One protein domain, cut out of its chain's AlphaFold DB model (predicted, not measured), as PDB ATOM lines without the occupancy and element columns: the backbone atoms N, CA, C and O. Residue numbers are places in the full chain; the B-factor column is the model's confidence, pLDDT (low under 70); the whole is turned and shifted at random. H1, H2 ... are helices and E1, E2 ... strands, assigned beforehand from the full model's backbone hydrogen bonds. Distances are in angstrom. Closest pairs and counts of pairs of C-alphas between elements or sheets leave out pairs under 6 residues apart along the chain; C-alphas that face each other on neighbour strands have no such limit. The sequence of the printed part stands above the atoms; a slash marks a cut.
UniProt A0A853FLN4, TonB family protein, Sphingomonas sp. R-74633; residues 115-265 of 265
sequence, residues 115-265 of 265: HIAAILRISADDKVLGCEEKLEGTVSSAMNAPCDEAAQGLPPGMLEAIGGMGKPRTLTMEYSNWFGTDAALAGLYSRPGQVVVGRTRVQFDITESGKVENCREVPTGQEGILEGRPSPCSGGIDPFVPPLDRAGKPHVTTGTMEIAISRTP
ATOM      1  N   HIS A 115     -14.280 -27.405  37.822       92.25
ATOM      2  CA  HIS A 115     -14.662 -27.215  39.211       92.25
ATOM      3  C   HIS A 115     -15.107 -25.773  39.392       92.25
ATOM      4  O   HIS A 115     -14.363 -24.836  39.100       92.25
ATOM      5  N   ILE A 116     -16.346 -25.617  39.834       91.25
ATOM      6  CA  ILE A 116     -16.957 -24.336  40.157       91.25
ATOM      7  C   ILE A 116     -17.291 -24.378  41.635       91.25
ATOM      8  O   ILE A 116     -17.949 -25.313  42.085       91.25
ATOM      9  N   ALA A 117     -16.864 -23.370  42.383       92.62
ATOM     10  CA  ALA A 117     -17.221 -23.209  43.780       92.62
ATOM     11  C   ALA A 117     -17.805 -21.817  44.017       92.62
ATOM     12  O   ALA A 117     -17.114 -20.821  43.809       92.62
ATOM     13  N   ALA A 118     -19.041 -21.753  44.501       93.12
ATOM     14  CA  ALA A 118     -19.646 -20.534  45.015       93.12
ATOM     15  C   ALA A 118     -19.505 -20.486  46.535       93.12
ATOM     16  O   ALA A 118     -19.914 -21.406  47.246       93.12
ATOM     17  N   ILE A 119     -18.921 -19.400  47.030       94.31
ATOM     18  CA  ILE A 119     -18.632 -19.163  48.440       94.31
ATOM     19  C   ILE A 119     -19.508 -18.002  48.903       94.31
ATOM     20  O   ILE A 119     -19.200 -16.828  48.691       94.31
ATOM     21  N   LEU A 120     -20.623 -18.334  49.543       93.94
ATOM     22  CA  LEU A 120     -21.577 -17.371  50.065       93.94
ATOM     23  C   LEU A 120     -21.182 -16.981  51.486       93.94
ATOM     24  O   LEU A 120     -21.012 -17.837  52.355       93.94
ATOM     25  N   ARG A 121     -21.101 -15.678  51.754       94.44
ATOM     26  CA  ARG A 121     -20.982 -15.150  53.119       94.44
ATOM     27  C   ARG A 121     -22.377 -14.969  53.695       94.44
ATOM     28  O   ARG A 121     -23.183 -14.246  53.116       94.44
ATOM     29  N   ILE A 122     -22.650 -15.582  54.837       93.00
ATOM     30  CA  ILE A 122     -23.959 -15.543  55.494       93.00
ATOM     31  C   ILE A 122     -23.809 -14.834  56.841       93.00
ATOM     32  O   ILE A 122     -22.864 -15.082  57.592       93.00
ATOM     33  N   SER A 123     -24.723 -13.910  57.131       92.31
ATOM     34  CA  SER A 123     -24.795 -13.205  58.418       92.31
ATOM     35  C   SER A 123     -25.375 -14.081  59.537       92.31
ATOM     36  O   SER A 123     -25.932 -15.144  59.282       92.31
ATOM     37  N   ALA A 124     -25.289 -13.614  60.786       91.75
ATOM     38  CA  ALA A 124     -25.912 -14.294  61.926       91.75
ATOM     39  C   ALA A 124     -27.445 -14.414  61.803       91.75
ATOM     40  O   ALA A 124     -28.011 -15.377  62.313       91.75
ATOM     41  N   ASP A 125     -28.079 -13.483  61.081       89.56
ATOM     42  CA  ASP A 125     -29.521 -13.455  60.802       89.56
ATOM     43  C   ASP A 125     -29.881 -14.180  59.486       89.56
ATOM     44  O   ASP A 125     -30.890 -13.867  58.857       89.56
ATOM     45  N   ASP A 126     -29.014 -15.081  59.008       87.19
ATOM     46  CA  ASP A 126     -29.218 -15.917  57.813       87.19
ATOM     47  C   ASP A 126     -29.414 -15.157  56.488       87.19
ATOM     48  O   ASP A 126     -29.912 -15.693  55.499       87.19
ATOM     49  N   LYS A 127     -28.948 -13.909  56.416       88.31
ATOM     50  CA  LYS A 127     -28.905 -13.148  55.156       88.31
ATOM     51  C   LYS A 127     -27.625 -13.433  54.385       88.31
ATOM     52  O   LYS A 127     -26.541 -13.360  54.970       88.31
ATOM     53  N   VAL A 128     -27.747 -13.663  53.079       90.12
ATOM     54  CA  VAL A 128     -26.614 -13.710  52.145       90.12
ATOM     55  C   VAL A 128     -26.039 -12.295  51.999       90.12
ATOM     56  O   VAL A 128     -26.726 -11.371  51.574       90.12
ATOM     57  N   LEU A 129     -24.780 -12.116  52.394       92.06
ATOM     58  CA  LEU A 129     -24.042 -10.844  52.376       92.06
ATOM     59  C   LEU A 129     -23.200 -10.650  51.109       92.06
ATOM     60  O   LEU A 129     -22.584  -9.599  50.921       92.06
ATOM     61  N   GLY A 130     -23.077 -11.691  50.295       92.38
ATOM     62  CA  GLY A 130     -22.303 -11.698  49.062       92.38
ATOM     63  C   GLY A 130     -21.860 -13.106  48.693       92.38
ATOM     64  O   GLY A 130     -21.932 -14.020  49.517       92.38
ATOM     65  N   CYS A 131     -21.387 -13.248  47.462       94.06
ATOM     66  CA  CYS A 131     -20.981 -14.514  46.875       94.06
ATOM     67  C   CYS A 131     -19.689 -14.311  46.074       94.06
ATOM     68  O   CYS A 131     -19.563 -13.320  45.354       94.06
ATOM     69  N   GLU A 132     -18.715 -15.197  46.261       93.88
ATOM     70  CA  GLU A 132     -17.466 -15.254  45.493       93.88
ATOM     71  C   GLU A 132     -17.431 -16.568  44.712       93.88
ATOM     72  O   GLU A 132     -17.648 -17.626  45.300       93.88
ATOM     73  N   GLU A 133     -17.116 -16.513  43.418       90.50
ATOM     74  CA  GLU A 133     -16.938 -17.709  42.588       90.50
ATOM     75  C   GLU A 133     -15.462 -18.031  42.377       90.50
ATOM     76  O   GLU A 133     -14.640 -17.152  42.103       90.50
ATOM     77  N   LYS A 134     -15.132 -19.319  42.459       91.44
ATOM     78  CA  LYS A 134     -13.836 -19.864  42.057       91.44
ATOM     79  C   LYS A 134     -14.044 -20.876  40.951       91.44
ATOM     80  O   LYS A 134     -14.833 -21.803  41.103       91.44
ATOM     81  N   LEU A 135     -13.312 -20.679  39.860       90.25
ATOM     82  CA  LEU A 135     -13.397 -21.483  38.650       90.25
ATOM     83  C   LEU A 135     -12.037 -22.126  38.386       90.25
ATOM     84  O   LEU A 135     -11.015 -21.439  38.362       90.25
ATOM     85  N   GLU A 136     -12.032 -23.432  38.155       90.38
ATOM     86  CA  GLU A 136     -10.860 -24.178  37.710       90.38
ATOM     87  C   GLU A 136     -11.248 -25.133  36.572       90.38
ATOM     88  O   GLU A 136     -12.318 -25.743  36.578       90.38
ATOM     89  N   GLY A 137     -10.375 -25.275  35.572       87.38
ATOM     90  CA  GLY A 137     -10.642 -26.091  34.386       87.38
ATOM     91  C   GLY A 137     -11.451 -25.359  33.311       87.38
ATOM     92  O   GLY A 137     -11.329 -24.146  33.150       87.38
ATOM     93  N   THR A 138     -12.227 -26.109  32.523       83.38
ATOM     94  CA  THR A 138     -13.015 -25.556  31.405       83.38
ATOM     95  C   THR A 138     -14.465 -25.364  31.827       83.38
ATOM     96  O   THR A 138     -15.239 -26.315  31.856       83.38
ATOM     97  N   VAL A 139     -14.831 -24.127  32.143       75.56
ATOM     98  CA  VAL A 139     -16.198 -23.751  32.516       75.56
ATOM     99  C   VAL A 139     -16.897 -23.144  31.300       75.56
ATOM    100  O   VAL A 139     -16.345 -22.251  30.656       75.56
ATOM    101  N   SER A 140     -18.085 -23.644  30.953       64.81
ATOM    102  CA  SER A 140     -18.921 -23.080  29.886       64.81
ATOM    103  C   SER A 140     -20.016 -22.198  30.486       64.81
ATOM    104  O   SER A 140     -20.428 -22.412  31.622       64.81
ATOM    105  N   SER A 141     -20.542 -21.245  29.713       58.66
ATOM    106  CA  SER A 141     -21.717 -20.456  30.115       58.66
ATOM    107  C   SER A 141     -22.997 -21.285  30.270       58.66
ATOM    108  O   SER A 141     -23.978 -20.773  30.794       58.66
ATOM    109  N   ALA A 142     -23.003 -22.544  29.814       52.06
ATOM    110  CA  ALA A 142     -24.111 -23.474  30.036       52.06
ATOM    111  C   ALA A 142     -24.085 -24.084  31.448       52.06
ATOM    112  O   ALA A 142     -25.075 -24.651  31.894       52.06
ATOM    113  N   MET A 143     -22.960 -23.979  32.161       61.47
ATOM    114  CA  MET A 143     -22.909 -24.295  33.581       61.47
ATOM    115  C   MET A 143     -23.420 -23.062  34.331       61.47
ATOM    116  O   MET A 143     -22.706 -22.062  34.394       61.47
ATOM    117  N   ASN A 144     -24.653 -23.102  34.846       64.12
ATOM    118  CA  ASN A 144     -25.204 -21.989  35.622       64.12
ATOM    119  C   ASN A 144     -24.213 -21.555  36.711       64.12
ATOM    120  O   ASN A 144     -23.720 -22.387  37.479       64.12
ATOM    121  N   ALA A 145     -23.925 -20.256  36.765       67.69
ATOM    122  CA  ALA A 145     -23.072 -19.662  37.784       67.69
ATOM    123  C   ALA A 145     -23.802 -19.734  39.139       67.69
ATOM    124  O   ALA A 145     -24.851 -19.097  39.298       67.69
ATOM    125  N   PRO A 146     -23.325 -20.509  40.133       75.56
ATOM    126  CA  PRO A 146     -24.100 -20.723  41.349       75.56
ATOM    127  C   PRO A 146     -24.268 -19.447  42.189       75.56
ATOM    128  O   PRO A 146     -25.182 -19.380  43.013       75.56
ATOM    129  N   CYS A 147     -23.445 -18.408  41.985       85.19
ATOM    130  CA  CYS A 147     -23.695 -17.101  42.594       85.19
ATOM    131  C   CYS A 147     -24.870 -16.345  41.955       85.19
ATOM    132  O   CYS A 147     -25.588 -15.657  42.686       85.19
ATOM    133  N   ASP A 148     -25.109 -16.490  40.648       79.38
ATOM    134  CA  ASP A 148     -26.277 -15.894  39.982       79.38
ATOM    135  C   ASP A 148     -27.571 -16.562  40.465       79.38
ATOM    136  O   ASP A 148     -28.561 -15.884  40.746       79.38
ATOM    137  N   GLU A 149     -27.549 -17.885  40.651       73.25
ATOM    138  CA  GLU A 149     -28.660 -18.624  41.260       73.25
ATOM    139  C   GLU A 149     -28.874 -18.207  42.721       73.25
ATOM    140  O   GLU A 149     -29.992 -17.896  43.134       73.25
ATOM    141  N   ALA A 150     -27.799 -18.112  43.508       76.38
ATOM    142  CA  ALA A 150     -27.881 -17.666  44.895       76.38
ATOM    143  C   ALA A 150     -28.430 -16.237  45.036       76.38
ATOM    144  O   ALA A 150     -29.120 -15.945  46.016       76.38
ATOM    145  N   ALA A 151     -28.154 -15.350  44.073       73.88
ATOM    146  CA  ALA A 151     -28.693 -13.993  44.041       73.88
ATOM    147  C   ALA A 151     -30.218 -13.964  43.827       73.88
ATOM    148  O   ALA A 151     -30.885 -13.051  44.317       73.88
ATOM    149  N   GLN A 152     -30.778 -14.976  43.157       72.81
ATOM    150  CA  GLN A 152     -32.229 -15.161  43.006       72.81
ATOM    151  C   GLN A 152     -32.884 -15.754  44.266       72.81
ATOM    152  O   GLN A 152     -34.105 -15.702  44.417       72.81
ATOM    153  N   GLY A 153     -32.073 -16.259  45.197       76.38
ATOM    154  CA  GLY A 153     -32.488 -16.798  46.485       76.38
ATOM    155  C   GLY A 153     -32.139 -18.275  46.636       76.38
ATOM    156  O   GLY A 153     -32.203 -19.059  45.694       76.38
ATOM    157  N   LEU A 154     -31.787 -18.673  47.859       80.50
ATOM    158  CA  LEU A 154     -31.518 -20.075  48.171       80.50
ATOM    159  C   LEU A 154     -32.825 -20.871  48.319       80.50
ATOM    160  O   LEU A 154     -33.819 -20.322  48.809       80.50
ATOM    161  N   PRO A 155     -32.829 -22.174  47.974       78.31
ATOM    162  CA  PRO A 155     -33.971 -23.045  48.207       78.31
ATOM    163  C   PRO A 155     -34.496 -22.955  49.652       78.31
ATOM    164  O   PRO A 155     -33.695 -22.936  50.599       78.31
ATOM    165  N   PRO A 156     -35.828 -22.947  49.860       78.38
ATOM    166  CA  PRO A 156     -36.407 -22.900  51.198       78.38
ATOM    167  C   PRO A 156     -35.862 -24.011  52.103       78.38
ATOM    168  O   PRO A 156     -35.757 -25.171  51.697       78.38
ATOM    169  N   GLY A 157     -35.501 -23.649  53.335       80.88
ATOM    170  CA  GLY A 157     -34.949 -24.577  54.328       80.88
ATOM    171  C   GLY A 157     -33.491 -24.994  54.094       80.88
ATOM    172  O   GLY A 157     -32.935 -25.701  54.929       80.88
ATOM    173  N   MET A 158     -32.833 -24.552  53.013       84.81
ATOM    174  CA  MET A 158     -31.431 -24.906  52.756       84.81
ATOM    175  C   MET A 158     -30.502 -24.382  53.858       84.81
ATOM    176  O   MET A 158     -29.694 -25.139  54.388       84.81
ATOM    177  N   LEU A 159     -30.640 -23.109  54.245       85.81
ATOM    178  CA  LEU A 159     -29.796 -22.482  55.274       85.81
ATOM    179  C   LEU A 159     -29.948 -23.114  56.661       85.81
ATOM    180  O   LEU A 159     -28.961 -23.199  57.396       85.81
ATOM    181  N   GLU A 160     -31.157 -23.568  56.989       84.75
ATOM    182  CA  GLU A 160     -31.452 -24.309  58.214       84.75
ATOM    183  C   GLU A 160     -30.808 -25.700  58.168       84.75
ATOM    184  O   GLU A 160     -30.085 -26.071  59.092       84.75
ATOM    185  N   ALA A 161     -30.981 -26.428  57.058       84.00
ATOM    186  CA  ALA A 161     -30.417 -27.764  56.862       84.00
ATOM    187  C   ALA A 161     -28.877 -27.772  56.886       84.00
ATOM    188  O   ALA A 161     -28.266 -28.699  57.414       84.00
ATOM    189  N   ILE A 162     -28.238 -26.720  56.363       84.69
ATOM    190  CA  ILE A 162     -26.782 -26.515  56.443       84.69
ATOM    191  C   ILE A 162     -26.313 -26.392  57.911       84.69
ATOM    192  O   ILE A 162     -25.195 -26.797  58.261       84.69
ATOM    193  N   GLY A 163     -27.156 -25.838  58.785       85.31
ATOM    194  CA  GLY A 163     -26.853 -25.585  60.190       85.31
ATOM    195  C   GLY A 163     -25.876 -24.426  60.419       85.31
ATOM    196  O   GLY A 163     -25.401 -23.767  59.493       85.31
ATOM    197  N   GLY A 164     -25.563 -24.162  61.693       82.69
ATOM    198  CA  GLY A 164     -24.715 -23.027  62.090       82.69
ATOM    199  C   GLY A 164     -25.453 -21.685  62.181       82.69
ATOM    200  O   GLY A 164     -24.818 -20.638  62.076       82.69
ATOM    201  N   MET A 165     -26.777 -21.715  62.369       84.25
ATOM    202  CA  MET A 165     -27.609 -20.521  62.565       84.25
ATOM    203  C   MET A 165     -27.155 -19.686  63.773       84.25
ATOM    204  O   MET A 165     -26.570 -20.206  64.728       84.25
ATOM    205  N   GLY A 166     -27.433 -18.380  63.731       87.12
ATOM    206  CA  GLY A 166     -27.104 -17.441  64.810       87.12
ATOM    207  C   GLY A 166     -25.634 -17.016  64.867       87.12
ATOM    208  O   GLY A 166     -25.240 -16.279  65.772       87.12
ATOM    209  N   LYS A 167     -24.804 -17.460  63.916       90.25
ATOM    210  CA  LYS A 167     -23.420 -17.009  63.742       90.25
ATOM    211  C   LYS A 167     -23.150 -16.707  62.269       90.25
ATOM    212  O   LYS A 167     -23.723 -17.378  61.406       90.25
ATOM    213  N   PRO A 168     -22.277 -15.726  61.971       93.50
ATOM    214  CA  PRO A 168     -21.721 -15.599  60.635       93.50
ATOM    215  C   PRO A 168     -21.091 -16.926  60.215       93.50
ATOM    216  O   PRO A 168     -20.545 -17.630  61.060       93.50
ATOM    217  N   ARG A 169     -21.218 -17.274  58.937       93.62
ATOM    218  CA  ARG A 169     -20.646 -18.498  58.370       93.62
ATOM    219  C   ARG A 169     -20.422 -18.342  56.879       93.62
ATOM    220  O   ARG A 169     -21.001 -17.449  56.251       93.62
ATOM    221  N   THR A 170     -19.626 -19.233  56.302       94.31
ATOM    222  CA  THR A 170     -19.579 -19.382  54.846       94.31
ATOM    223  C   THR A 170     -20.296 -20.651  54.426       94.31
ATOM    224  O   THR A 170     -20.196 -21.677  55.093       94.31
ATOM    225  N   LEU A 171     -21.033 -20.571  53.327       93.81
ATOM    226  CA  LEU A 171     -21.569 -21.724  52.619       93.81
ATOM    227  C   LEU A 171     -20.776 -21.870  51.329       93.81
ATOM    228  O   LEU A 171     -20.687 -20.926  50.554       93.81
ATOM    229  N   THR A 172     -20.200 -23.042  51.107       94.31
ATOM    230  CA  THR A 172     -19.509 -23.383  49.867       94.31
ATOM    231  C   THR A 172     -20.327 -24.428  49.122       94.31
ATOM    232  O   THR A 172     -20.526 -25.531  49.634       94.31
ATOM    233  N   MET A 173     -20.808 -24.072  47.936       93.00
ATOM    234  CA  MET A 173     -21.472 -24.975  46.997       93.00
ATOM    235  C   MET A 173     -20.525 -25.242  45.838       93.00
ATOM    236  O   MET A 173     -20.006 -24.300  45.246       93.00
ATOM    237  N   GLU A 174     -20.289 -26.506  45.524       92.31
ATOM    238  CA  GLU A 174     -19.305 -26.916  44.532       92.31
ATOM    239  C   GLU A 174     -19.912 -27.859  43.512       92.31
ATOM    240  O   GLU A 174     -20.659 -28.764  43.879       92.31
ATOM    241  N   TYR A 175     -19.522 -27.672  42.255       91.44
ATOM    242  CA  TYR A 175     -19.887 -28.502  41.118       91.44
ATOM    243  C   TYR A 175     -18.597 -28.922  40.420       91.44
ATOM    244  O   TYR A 175     -17.849 -28.078  39.922       91.44
ATOM    245  N   SER A 176     -18.334 -30.221  40.390       92.50
ATOM    246  CA  SER A 176     -17.154 -30.810  39.760       92.50
ATOM    247  C   SER A 176     -17.571 -31.760  38.655       92.50
ATOM    248  O   SER A 176     -18.394 -32.640  38.891       92.50
ATOM    249  N   ASN A 177     -16.939 -31.653  37.487       93.00
ATOM    250  CA  ASN A 177     -17.071 -32.625  36.405       93.00
ATOM    251  C   ASN A 177     -15.702 -33.157  35.991       93.00
ATOM    252  O   ASN A 177     -14.723 -32.409  35.928       93.00
ATOM    253  N   TRP A 178     -15.630 -34.447  35.682       95.25
ATOM    254  CA  TRP A 178     -14.450 -35.081  35.097       95.25
ATOM    255  C   TRP A 178     -14.859 -36.259  34.214       95.25
ATOM    256  O   TRP A 178     -15.955 -36.807  34.351       95.25
ATOM    257  N   PHE A 179     -13.983 -36.632  33.281       95.62
ATOM    258  CA  PHE A 179     -14.331 -37.530  32.182       95.62
ATOM    259  C   PHE A 179     -13.267 -38.607  31.970       95.62
ATOM    260  O   PHE A 179     -12.075 -38.384  32.179       95.62
ATOM    261  N   GLY A 180     -13.702 -39.788  31.535       93.50
ATOM    262  CA  GLY A 180     -12.838 -40.931  31.273       93.50
ATOM    263  C   GLY A 180     -11.983 -41.301  32.487       93.50
ATOM    264  O   GLY A 180     -12.500 -41.626  33.553       93.50
ATOM    265  N   THR A 181     -10.662 -41.271  32.306       90.62
ATOM    266  CA  THR A 181      -9.673 -41.601  33.346       90.62
ATOM    267  C   THR A 181      -9.140 -40.382  34.096       90.62
ATOM    268  O   THR A 181      -8.232 -40.534  34.914       90.62
ATOM    269  N   ASP A 182      -9.634 -39.177  33.799       91.50
ATOM    270  CA  ASP A 182      -9.181 -37.973  34.487       91.50
ATOM    271  C   ASP A 182      -9.538 -38.031  35.974       91.50
ATOM    272  O   ASP A 182     -10.601 -38.508  36.370       91.50
ATOM    273  N   ALA A 183      -8.646 -37.506  36.811       89.38
ATOM    274  CA  ALA A 183      -8.957 -37.275  38.212       89.38
ATOM    275  C   ALA A 183      -9.797 -36.000  38.367       89.38
ATOM    276  O   ALA A 183      -9.571 -35.004  37.669       89.38
ATOM    277  N   ALA A 184     -10.718 -36.020  39.331       89.31
ATOM    278  CA  ALA A 184     -11.427 -34.824  39.764       89.31
ATOM    279  C   ALA A 184     -10.438 -33.742  40.232       89.31
ATOM    280  O   ALA A 184      -9.390 -34.041  40.814       89.31
ATOM    281  N   LEU A 185     -10.789 -32.478  39.995       89.69
ATOM    282  CA  LEU A 185     -10.097 -31.346  40.606       89.69
ATOM    283  C   LEU A 185     -10.359 -31.325  42.122       89.69
ATOM    284  O   LEU A 185     -11.347 -31.880  42.609       89.69
ATOM    285  N   ALA A 186      -9.444 -30.724  42.882       88.94
ATOM    286  CA  ALA A 186      -9.491 -30.762  44.339       88.94
ATOM    287  C   ALA A 186     -10.600 -29.849  44.897       88.94
ATOM    288  O   ALA A 186     -10.450 -28.628  44.933       88.94
ATOM    289  N   GLY A 187     -11.683 -30.452  45.393       90.38
ATOM    290  CA  GLY A 187     -12.804 -29.723  45.994       90.38
ATOM    291  C   GLY A 187     -12.423 -28.968  47.272       90.38
ATOM    292  O   GLY A 187     -11.650 -29.470  48.100       90.38
ATOM    293  N   LEU A 188     -12.985 -27.770  47.472       92.56
ATOM    294  CA  LEU A 188     -12.717 -26.963  48.668       92.56
ATOM    295  C   LEU A 188     -13.283 -27.638  49.917       92.56
ATOM    296  O   LEU A 188     -12.669 -27.511  50.969       92.56
ATOM    297  N   TYR A 189     -14.372 -28.402  49.796       92.88
ATOM    298  CA  TYR A 189     -15.031 -29.154  50.867       92.88
ATOM    299  C   TYR A 189     -14.091 -30.104  51.624       92.88
ATOM    300  O   TYR A 189     -14.371 -30.477  52.760       92.88
ATOM    301  N   SER A 190     -12.985 -30.513  50.994       91.50
ATOM    302  CA  SER A 190     -11.968 -31.393  51.580       91.50
ATOM    303  C   SER A 190     -10.900 -30.644  52.390       91.50
ATOM    304  O   SER A 190     -10.062 -31.266  53.045       91.50
ATOM    305  N   ARG A 191     -10.903 -29.305  52.352       93.88
ATOM    306  CA  ARG A 191      -9.916 -28.473  53.045       93.88
ATOM    307  C   ARG A 191     -10.153 -28.476  54.559       93.88
ATOM    308  O   ARG A 191     -11.297 -28.554  55.009       93.88
ATOM    309  N   PRO A 192      -9.089 -28.319  55.368       93.56
ATOM    310  CA  PRO A 192      -9.227 -28.193  56.814       93.56
ATOM    311  C   PRO A 192     -10.206 -27.080  57.210       93.56
ATOM    312  O   PRO A 192     -10.150 -25.978  56.669       93.56
ATOM    313  N   GLY A 193     -11.083 -27.367  58.172       92.12
ATOM    314  CA  GLY A 193     -12.078 -26.415  58.680       92.12
ATOM    315  C   GLY A 193     -13.408 -26.400  57.922       92.12
ATOM    316  O   GLY A 193     -14.363 -25.812  58.430       92.12
ATOM    317  N   GLN A 194     -13.507 -27.076  56.772       94.38
ATOM    318  CA  GLN A 194     -14.793 -27.301  56.117       94.38
ATOM    319  C   GLN A 194     -15.584 -28.400  56.819       94.38
ATOM    320  O   GLN A 194     -15.070 -29.472  57.143       94.38
ATOM    321  N   VAL A 195     -16.868 -28.135  57.019       94.50
ATOM    322  CA  VAL A 195     -17.854 -29.113  57.467       94.50
ATOM    323  C   VAL A 195     -18.704 -29.477  56.264       94.50
ATOM    324  O   VAL A 195     -19.510 -28.667  55.812       94.50
ATOM    325  N   VAL A 196     -18.518 -30.684  55.734       95.31
ATOM    326  CA  VAL A 196     -19.360 -31.220  54.657       95.31
ATOM    327  C   VAL A 196     -20.770 -31.438  55.199       95.31
ATOM    328  O   VAL A 196     -20.945 -32.137  56.196       95.31
ATOM    329  N   VAL A 197     -21.763 -30.837  54.549       94.56
ATOM    330  CA  VAL A 197     -23.181 -30.961  54.925       94.56
ATOM    331  C   VAL A 197     -23.979 -31.787  53.920       94.56
ATOM    332  O   VAL A 197     -25.031 -32.307  54.275       94.56
ATOM    333  N   GLY A 198     -23.479 -31.956  52.697       95.19
ATOM    334  CA  GLY A 198     -24.041 -32.906  51.742       95.19
ATOM    335  C   GLY A 198     -23.173 -33.072  50.504       95.19
ATOM    336  O   GLY A 198     -22.535 -32.119  50.056       95.19
ATOM    337  N   ARG A 199     -23.138 -34.283  49.951       95.62
ATOM    338  CA  ARG A 199     -22.443 -34.625  48.707       95.62
ATOM    339  C   ARG A 199     -23.288 -35.581  47.886       95.62
ATOM    340  O   ARG A 199     -23.788 -36.570  48.401       95.62
ATOM    341  N   THR A 200     -23.418 -35.315  46.597       95.38
ATOM    342  CA  THR A 200     -23.988 -36.275  45.652       95.38
ATOM    343  C   THR A 200     -23.035 -36.447  44.490       95.38
ATOM    344  O   THR A 200     -22.389 -35.492  44.055       95.38
ATOM    345  N   ARG A 201     -22.916 -37.678  44.005       96.44
ATOM    346  CA  ARG A 201     -22.086 -38.019  42.859       96.44
ATOM    347  C   ARG A 201     -22.904 -38.871  41.914       96.44
ATOM    348  O   ARG A 201     -23.542 -39.831  42.336       96.44
ATOM    349  N   VAL A 202     -22.844 -38.544  40.633       96.94
ATOM    350  CA  VAL A 202     -23.450 -39.342  39.573       96.94
ATOM    351  C   VAL A 202     -22.417 -39.677  38.515       96.94
ATOM    352  O   VAL A 202     -21.488 -38.911  38.266       96.94
ATOM    353  N   GLN A 203     -22.595 -40.826  37.883       97.69
ATOM    354  CA  GLN A 203     -21.786 -41.280  36.766       97.69
ATOM    355  C   GLN A 203     -22.703 -41.622  35.601       97.69
ATOM    356  O   GLN A 203     -23.779 -42.180  35.804       97.69
ATOM    357  N   PHE A 204     -22.285 -41.286  34.390       97.81
ATOM    358  CA  PHE A 204     -23.107 -41.421  33.194       97.81
ATOM    359  C   PHE A 204     -22.243 -41.682  31.963       97.81
ATOM    360  O   PHE A 204     -21.048 -41.385  31.960       97.81
ATOM    361  N   ASP A 205     -22.855 -42.220  30.916       97.75
ATOM    362  CA  ASP A 205     -22.196 -42.463  29.640       97.75
ATOM    363  C   ASP A 205     -22.552 -41.347  28.659       97.75
ATOM    364  O   ASP A 205     -23.705 -40.938  28.548       97.75
ATOM    365  N   ILE A 206     -21.555 -40.858  27.934       97.38
ATOM    366  CA  ILE A 206     -21.711 -39.924  26.825       97.38
ATOM    367  C   ILE A 206     -21.552 -40.734  25.546       97.38
ATOM    368  O   ILE A 206     -20.471 -41.249  25.250       97.38
ATOM    369  N   THR A 207     -22.643 -40.866  24.798       97.31
ATOM    370  CA  THR A 207     -22.686 -41.607  23.532       97.31
ATOM    371  C   THR A 207     -21.824 -40.948  22.448       97.31
ATOM    372  O   THR A 207     -21.457 -39.779  22.549       97.31
ATOM    373  N   GLU A 208     -21.595 -41.653  21.336       96.50
ATOM    374  CA  GLU A 208     -20.923 -41.112  20.138       96.50
ATOM    375  C   GLU A 208     -21.592 -39.840  19.582       96.50
ATOM    376  O   GLU A 208     -20.954 -39.046  18.897       96.50
ATOM    377  N   SER A 209     -22.881 -39.634  19.879       94.50
ATOM    378  CA  SER A 209     -23.641 -38.445  19.479       94.50
ATOM    379  C   SER A 209     -23.583 -37.293  20.489       94.50
ATOM    380  O   SER A 209     -24.156 -36.238  20.229       94.50
ATOM    381  N   GLY A 210     -22.936 -37.488  21.643       93.81
ATOM    382  CA  GLY A 210     -22.896 -36.512  22.734       93.81
ATOM    383  C   GLY A 210     -24.081 -36.578  23.707       93.81
ATOM    384  O   GLY A 210     -24.121 -35.830  24.681       93.81
ATOM    385  N   LYS A 211     -25.052 -37.476  23.492       94.06
ATOM    386  CA  LYS A 211     -26.169 -37.688  24.431       94.06
ATOM    387  C   LYS A 211     -25.719 -38.399  25.701       94.06
ATOM    388  O   LYS A 211     -24.878 -39.294  25.618       94.06
ATOM    389  N   VAL A 212     -26.342 -38.043  26.821       94.56
ATOM    390  CA  VAL A 212     -26.143 -38.695  28.117       94.56
ATOM    391  C   VAL A 212     -27.097 -39.880  28.280       94.56
ATOM    392  O   VAL A 212     -28.309 -39.733  28.137       94.56
ATOM    393  N   GLU A 213     -26.547 -41.042  28.621       96.19
ATOM    394  CA  GLU A 213     -27.270 -42.283  28.914       96.19
ATOM    395  C   GLU A 213     -26.713 -42.949  30.186       96.19
ATOM    396  O   GLU A 213     -25.687 -42.536  30.728       96.19
ATOM    397  N   ASN A 214     -27.406 -43.972  30.701       96.62
ATOM    398  CA  ASN A 214     -26.959 -44.800  31.837       96.62
ATOM    399  C   ASN A 214     -26.527 -44.013  33.093       96.62
ATOM    400  O   ASN A 214     -25.623 -44.432  33.826       96.62
ATOM    401  N   CYS A 215     -27.172 -42.871  33.350       97.62
ATOM    402  CA  CYS A 215     -26.901 -42.065  34.533       97.62
ATOM    403  C   CYS A 215     -27.292 -42.825  35.803       97.62
ATOM    404  O   CYS A 215     -28.413 -43.324  35.923       97.62
ATOM    405  N   ARG A 216     -26.366 -42.897  36.757       96.81
ATOM    406  CA  ARG A 216     -26.550 -43.557  38.052       96.81
ATOM    407  C   ARG A 216     -25.916 -42.749  39.171       96.81
ATOM    408  O   ARG A 216     -24.877 -42.123  38.977       96.81
ATOM    409  N   GLU A 217     -26.495 -42.840  40.357       95.75
ATOM    410  CA  GLU A 217     -25.880 -42.329  41.578       95.75
ATOM    411  C   GLU A 217     -24.740 -43.233  42.044       95.75
ATOM    412  O   GLU A 217     -24.801 -44.461  41.950       95.75
ATOM    413  N   VAL A 218     -23.687 -42.607  42.556       96.31
ATOM    414  CA  VAL A 218     -22.530 -43.257  43.160       96.31
ATOM    415  C   VAL A 218     -22.479 -42.818  44.622       96.31
ATOM    416  O   VAL A 218     -22.264 -41.630  44.874       96.31
ATOM    417  N   PRO A 219     -22.647 -43.737  45.592       95.44
ATOM    418  CA  PRO A 219     -22.596 -43.391  47.006       95.44
ATOM    419  C   PRO A 219     -21.294 -42.677  47.377       95.44
ATOM    420  O   PRO A 219     -20.192 -43.123  47.047       95.44
ATOM    421  N   THR A 220     -21.435 -41.563  48.082       95.19
ATOM    422  CA  THR A 220     -20.342 -40.754  48.628       95.19
ATOM    423  C   THR A 220     -20.104 -41.046  50.110       95.19
ATOM    424  O   THR A 220     -19.003 -40.802  50.603       95.19
ATOM    425  N   GLY A 221     -21.124 -41.559  50.813       95.69
ATOM    426  CA  GLY A 221     -21.128 -41.743  52.268       95.69
ATOM    427  C   GLY A 221     -21.248 -40.427  53.045       95.69
ATOM    428  O   GLY A 221     -21.012 -40.399  54.253       95.69
ATOM    429  N   GLN A 222     -21.542 -39.326  52.350       94.81
ATOM    430  CA  GLN A 222     -21.673 -37.975  52.892       94.81
ATOM    431  C   GLN A 222     -22.882 -37.252  52.281       94.81
ATOM    432  O   GLN A 222     -22.848 -36.037  52.104       94.81
ATOM    433  N   GLU A 223     -23.944 -37.990  51.953       95.19
ATOM    434  CA  GLU A 223     -25.140 -37.489  51.268       95.19
ATOM    435  C   GLU A 223     -25.789 -36.328  52.029       95.19
ATOM    436  O   GLU A 223     -26.049 -35.271  51.449       95.19
ATOM    437  N   GLY A 224     -25.954 -36.483  53.346       93.88
ATOM    438  CA  GLY A 224     -26.381 -35.417  54.251       93.88
ATOM    439  C   GLY A 224     -27.668 -34.734  53.785       93.88
ATOM    440  O   GLY A 224     -28.669 -35.390  53.520       93.88
ATOM    441  N   ILE A 225     -27.644 -33.408  53.643       91.31
ATOM    442  CA  ILE A 225     -28.823 -32.619  53.236       91.31
ATOM    443  C   ILE A 225     -29.314 -32.902  51.806       91.31
ATOM    444  O   ILE A 225     -30.383 -32.421  51.419       91.31
ATOM    445  N   LEU A 226     -28.523 -33.627  51.009       90.06
ATOM    446  CA  LEU A 226     -28.870 -34.033  49.648       90.06
ATOM    447  C   LEU A 226     -29.548 -35.407  49.604       90.06
ATOM    448  O   LEU A 226     -30.075 -35.785  48.559       90.06
ATOM    449  N   GLU A 227     -29.588 -36.138  50.718       90.31
ATOM    450  CA  GLU A 227     -30.297 -37.411  50.800       90.31
ATOM    451  C   GLU A 227     -31.803 -37.215  50.549       90.31
ATOM    452  O   GLU A 227     -32.443 -36.317  51.101       90.31
ATOM    453  N   GLY A 228     -32.376 -38.031  49.658       84.69
ATOM    454  CA  GLY A 228     -33.792 -37.956  49.283       84.69
ATOM    455  C   GLY A 228     -34.185 -36.748  48.419       84.69
ATOM    456  O   GLY A 228     -35.361 -36.605  48.076       84.69
ATOM    457  N   ARG A 229     -33.238 -35.878  48.039       84.44
ATOM    458  CA  ARG A 229     -33.470 -34.826  47.035       84.44
ATOM    459  C   ARG A 229     -33.452 -35.428  45.620       84.44
ATOM    460  O   ARG A 229     -32.821 -36.463  45.415       84.44
ATOM    461  N   PRO A 230     -34.122 -34.800  44.632       86.25
ATOM    462  CA  PRO A 230     -34.048 -35.250  43.247       86.25
ATOM    463  C   PRO A 230     -32.600 -35.361  42.764       86.25
ATOM    464  O   PRO A 230     -31.822 -34.412  42.849       86.25
ATOM    465  N   SER A 231     -32.264 -36.536  42.244       87.88
ATOM    466  CA  SER A 231     -30.967 -36.838  41.650       87.88
ATOM    467  C   SER A 231     -30.664 -35.939  40.451       87.88
ATOM    468  O   SER A 231     -31.579 -35.716  39.647       87.88
ATOM    469  N   PRO A 232     -29.399 -35.554  40.198       88.69
ATOM    470  CA  PRO A 232     -29.008 -34.985  38.907       88.69
ATOM    471  C   PRO A 232     -29.428 -35.866  37.717       88.69
ATOM    472  O   PRO A 232     -29.831 -35.354  36.674       88.69
ATOM    473  N   CYS A 233     -29.452 -37.194  37.889       90.94
ATOM    474  CA  CYS A 233     -29.933 -38.112  36.853       90.94
ATOM    475  C   CYS A 233     -31.429 -37.950  36.539       90.94
ATOM    476  O   CYS A 233     -31.837 -38.159  35.401       90.94
ATOM    477  N   SER A 234     -32.249 -37.567  37.524       85.69
ATOM    478  CA  SER A 234     -33.692 -37.350  37.333       85.69
ATOM    479  C   SER A 234     -33.998 -36.027  36.631       85.69
ATOM    480  O   SER A 234     -34.955 -35.939  35.866       85.69
ATOM    481  N   GLY A 235     -33.144 -35.021  36.846       74.44
ATOM    482  CA  GLY A 235     -33.214 -33.740  36.151       74.44
ATOM    483  C   GLY A 235     -32.806 -33.842  34.685       74.44
ATOM    484  O   GLY A 235     -33.229 -33.014  33.894       74.44
ATOM    485  N   GLY A 236     -32.063 -34.881  34.292       79.19
ATOM    486  CA  GLY A 236     -31.447 -35.005  32.973       79.19
ATOM    487  C   GLY A 236     -30.221 -34.101  32.858       79.19
ATOM    488  O   GLY A 236     -30.290 -32.913  33.153       79.19
ATOM    489  N   ILE A 237     -29.099 -34.678  32.439       87.44
ATOM    490  CA  ILE A 237     -27.847 -33.951  32.222       87.44
ATOM    491  C   ILE A 237     -27.828 -33.487  30.764       87.44
ATOM    492  O   ILE A 237     -28.138 -34.277  29.868       87.44
ATOM    493  N   ASP A 238     -27.491 -32.217  30.543       86.62
ATOM    494  CA  ASP A 238     -27.392 -31.639  29.202       86.62
ATOM    495  C   ASP A 238     -26.410 -32.418  28.310       86.62
ATOM    496  O   ASP A 238     -25.464 -33.044  28.800       86.62
ATOM    497  N   PRO A 239     -26.613 -32.388  26.982       89.88
ATOM    498  CA  PRO A 239     -25.723 -33.061  26.052       89.88
ATOM    499  C   PRO A 239     -24.318 -32.449  26.055       89.88
ATOM    500  O   PRO A 239     -24.113 -31.267  26.337       89.88
ATOM    501  N   PHE A 240     -23.349 -33.261  25.651       92.12
ATOM    502  CA  PHE A 240     -21.959 -32.870  25.464       92.12
ATOM    503  C   PHE A 240     -21.609 -32.803  23.981       92.12
ATOM    504  O   PHE A 240     -22.298 -33.361  23.125       92.12
ATOM    505  N   VAL A 241     -20.510 -32.127  23.658       92.69
ATOM    506  CA  VAL A 241     -19.902 -32.246  22.331       92.69
ATOM    507  C   VAL A 241     -19.551 -33.718  22.085       92.69
ATOM    508  O   VAL A 241     -19.087 -34.375  23.020       92.69
ATOM    509  N   PRO A 242     -19.754 -34.255  20.865       94.56
ATOM    510  CA  PRO A 242     -19.410 -35.636  20.564       94.56
ATOM    511  C   PRO A 242     -17.974 -35.986  20.995       94.56
ATOM    512  O   PRO A 242     -17.024 -35.368  20.501       94.56
ATOM    513  N   PRO A 243     -17.787 -36.947  21.913       93.81
ATOM    514  CA  PRO A 243     -16.466 -37.407  22.337       93.81
ATOM    515  C   PRO A 243     -15.672 -38.003  21.177       93.81
ATOM    516  O   PRO A 243     -16.088 -38.987  20.570       93.81
ATOM    517  N   LEU A 244     -14.483 -37.461  20.910       93.81
ATOM    518  CA  LEU A 244     -13.580 -37.958  19.871       93.81
ATOM    519  C   LEU A 244     -12.388 -38.693  20.486       93.81
ATOM    520  O   LEU A 244     -11.813 -38.243  21.478       93.81
ATOM    521  N   ASP A 245     -12.015 -39.829  19.904       91.00
ATOM    522  CA  ASP A 245     -10.791 -40.538  20.259       91.00
ATOM    523  C   ASP A 245      -9.546 -39.816  19.699       91.00
ATOM    524  O   ASP A 245      -9.626 -38.767  19.054       91.00
ATOM    525  N   ARG A 246      -8.353 -40.386  19.911       90.06
ATOM    526  CA  ARG A 246      -7.094 -39.799  19.408       90.06
ATOM    527  C   ARG A 246      -7.015 -39.712  17.879       90.06
ATOM    528  O   ARG A 246      -6.205 -38.943  17.372       90.06
ATOM    529  N   ALA A 247      -7.802 -40.510  17.160       93.00
ATOM    530  CA  ALA A 247      -7.893 -40.496  15.704       93.00
ATOM    531  C   ALA A 247      -9.004 -39.556  15.196       93.00
ATOM    532  O   ALA A 247      -9.202 -39.451  13.986       93.00
ATOM    533  N   GLY A 248      -9.718 -38.867  16.094       92.94
ATOM    534  CA  GLY A 248     -10.824 -37.978  15.754       92.94
ATOM    535  C   GLY A 248     -12.142 -38.705  15.482       92.94
ATOM    536  O   GLY A 248     -13.049 -38.107  14.907       92.94
ATOM    537  N   LYS A 249     -12.268 -39.986  15.853       93.62
ATOM    538  CA  LYS A 249     -13.494 -40.764  15.655       93.62
ATOM    539  C   LYS A 249     -14.407 -40.662  16.885       93.62
ATOM    540  O   LYS A 249     -13.904 -40.769  18.004       93.62
ATOM    541  N   PRO A 250     -15.733 -40.505  16.707       95.31
ATOM    542  CA  PRO A 250     -16.684 -40.611  17.807       95.31
ATOM    543  C   PRO A 250     -16.533 -41.927  18.580       95.31
ATOM    544  O   PRO A 250     -16.351 -42.982  17.970       95.31
ATOM    545  N   HIS A 251     -16.604 -41.866  19.907       95.44
ATOM    546  CA  HIS A 251     -16.544 -43.036  20.791       95.44
ATOM    547  C   HIS A 251     -17.365 -42.798  22.057       95.44
ATOM    548  O   HIS A 251     -17.568 -41.661  22.439       95.44
ATOM    549  N   VAL A 252     -17.807 -43.836  22.762       96.75
ATOM    550  CA  VAL A 252     -18.452 -43.640  24.072       96.75
ATOM    551  C   VAL A 252     -17.403 -43.270  25.123       96.75
ATOM    552  O   VAL A 252     -16.347 -43.901  25.185       96.75
ATOM    553  N   THR A 253     -17.699 -42.293  25.982       97.06
ATOM    554  CA  THR A 253     -16.880 -41.980  27.166       97.06
ATOM    555  C   THR A 253     -17.744 -41.870  28.415       97.06
ATOM    556  O   THR A 253     -18.958 -41.721  28.330       97.06
ATOM    557  N   THR A 254     -17.130 -41.941  29.588       97.56
ATOM    558  CA  THR A 254     -17.837 -41.832  30.865       97.56
ATOM    559  C   THR A 254     -17.627 -40.448  31.461       97.56
ATOM    560  O   THR A 254     -16.495 -39.979  31.551       97.56
ATOM    561  N   GLY A 255     -18.705 -39.803  31.890       96.94
ATOM    562  CA  GLY A 255     -18.676 -38.582  32.685       96.94
ATOM    563  C   GLY A 255     -18.981 -38.879  34.148       96.94
ATOM    564  O   GLY A 255     -19.727 -39.805  34.474       96.94
ATOM    565  N   THR A 256     -18.393 -38.095  35.042       97.00
ATOM    566  CA  THR A 256     -18.773 -38.070  36.454       97.00
ATOM    567  C   THR A 256     -19.003 -36.631  36.876       97.00
ATOM    568  O   THR A 256     -18.192 -35.759  36.572       97.00
ATOM    569  N   MET A 257     -20.107 -36.411  37.585       94.50
ATOM    570  CA  MET A 257     -20.471 -35.134  38.182       94.50
ATOM    571  C   MET A 257     -20.558 -35.314  39.694       94.50
ATOM    572  O   MET A 257     -21.110 -36.301  40.182       94.50
ATOM    573  N   GLU A 258     -20.027 -34.356  40.441       94.62
ATOM    574  CA  GLU A 258     -20.159 -34.287  41.889       94.62
ATOM    575  C   GLU A 258     -20.627 -32.902  42.305       94.62
ATOM    576  O   GLU A 258     -20.069 -31.896  41.872       94.62
ATOM    577  N   ILE A 259     -21.628 -32.872  43.181       93.31
ATOM    578  CA  ILE A 259     -22.063 -31.665  43.870       93.31
ATOM    579  C   ILE A 259     -21.700 -31.831  45.338       93.31
ATOM    580  O   ILE A 259     -22.037 -32.846  45.953       93.31
ATOM    581  N   ALA A 260     -21.021 -30.844  45.907       94.75
ATOM    582  CA  ALA A 260     -20.671 -30.824  47.319       94.75
ATOM    583  C   ALA A 260     -21.129 -29.520  47.961       94.75
ATOM    584  O   ALA A 260     -20.948 -28.436  47.419       94.75
ATOM    585  N   ILE A 261     -21.705 -29.632  49.150       94.31
ATOM    586  CA  ILE A 261     -22.108 -28.504  49.973       94.31
ATOM    587  C   ILE A 261     -21.361 -28.632  51.291       94.31
ATOM    588  O   ILE A 261     -21.419 -29.660  51.974       94.31
ATOM    589  N   SER A 262     -20.637 -27.583  51.647       95.38
ATOM    590  CA  SER A 262     -19.891 -27.497  52.895       95.38
ATOM    591  C   SER A 262     -20.016 -26.111  53.510       95.38
ATOM    592  O   SER A 262     -20.506 -25.174  52.880       95.38
ATOM    593  N   ARG A 263     -19.618 -25.981  54.771       94.69
ATOM    594  CA  ARG A 263     -19.593 -24.697  55.466       94.69
ATOM    595  C   ARG A 263     -18.350 -24.534  56.314       94.69
ATOM    596  O   ARG A 263     -17.887 -25.499  56.926       94.69
ATOM    597  N   THR A 264     -17.918 -23.290  56.475       93.50
ATOM    598  CA  THR A 264     -17.025 -22.899  57.570       93.50
ATOM    599  C   THR A 264     -17.791 -22.059  58.589       93.50
ATOM    600  O   THR A 264     -18.756 -21.388  58.210       93.50
ATOM    601  N   PRO A 265     -17.381 -22.069  59.869       83.56
ATOM    602  CA  PRO A 265     -17.742 -21.009  60.806       83.56
ATOM    603  C   PRO A 265     -17.331 -19.618  60.306       83.56
ATOM    604  O   PRO A 265     -16.555 -19.529  59.321       83.56
TER     605      PRO A 265
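AT A GLANCE: This is residues 115 to 265 of the 265 residues of the protein "TonB family protein" of Sphingomonas sp. R-74633 (UniProt A0A853FLN4). One twisted, antiparallel sheet of six long and short strands makes the body, with H1 over E1 near one edge and the short H2 and H3 only grazing the sheet. Along the chain come E1 E2 H1 H2 E3 E4 E5 H3 E6; the sheet's order is E2 E1 E3 E6 E4 E5. The printed part has 151 residues, under half in named elements; its class is mixed, helices and strands. It is compact, with a radius of gyration of the C-alphas of 16.6 A, yet elongated, spanning 56 by 29 by 27 A.

HOW THE PARTS SIT: E1, residues 115 to 122, and E2, residues 128 to 137, form a hairpin; N 117 and O 134 are 2.9 A apart, within hydrogen-bond range. H1, residues 146 to 152, lies over E1 at a height over the sheet of 8.1 A and runs along the strands, 6 degrees from E1 on the local plane; the closest C-alphas are those of Ala 118 and Pro 146, 5.8 A. H2, residues 158 to 162, only grazes the sheet. E3, residues 169 to 179, is antiparallel to E1, with N 118 and O 173 at 2.8 A. E4, residues 195 to 206, bends by 52 degrees at residue 198 and forms a hairpin with E5, residues 212 to 217, with N 203 and O 216 at 2.8 A. H3, residues 232 to 235, only grazes the sheet; the C-alphas of Cys 215 and Cys 233, its closest pair with E5, are 5.5 A apart. E6, residues 253 to 264, stands between E3 and E4, with N 174 and O 260 at 2.8 A and N 202 and O 257 at 2.9 A. E2, H1 H2, E3 and E5, H3, E6 are split strand-helix-strand units, two strands running the same way with another between them, each with a left-handed crossover. In H1 and H2 every O i to N i+4 pair is within hydrogen-bond range; H3 is too short for one.

IN THESE COORDINATES: E1 begins at C-alpha 115, (-14.662, -27.215, 39.211), and measures 22.1 A; E2 measures 26.9 A, E3 33.0 A, E4 32.7 A and E6 35.9 A, ending at C-alpha 264, (-17.025, -22.899, 57.570).

THE WHOLE: The C-alphas of Gly 166 and Ala 247, the two farthest apart, are 57.5 A apart. The printed part has no cut. The links E3 to E4, E5 to H3 and H3 to E6 are long. Residues 140 to 145 have pLDDT under 70.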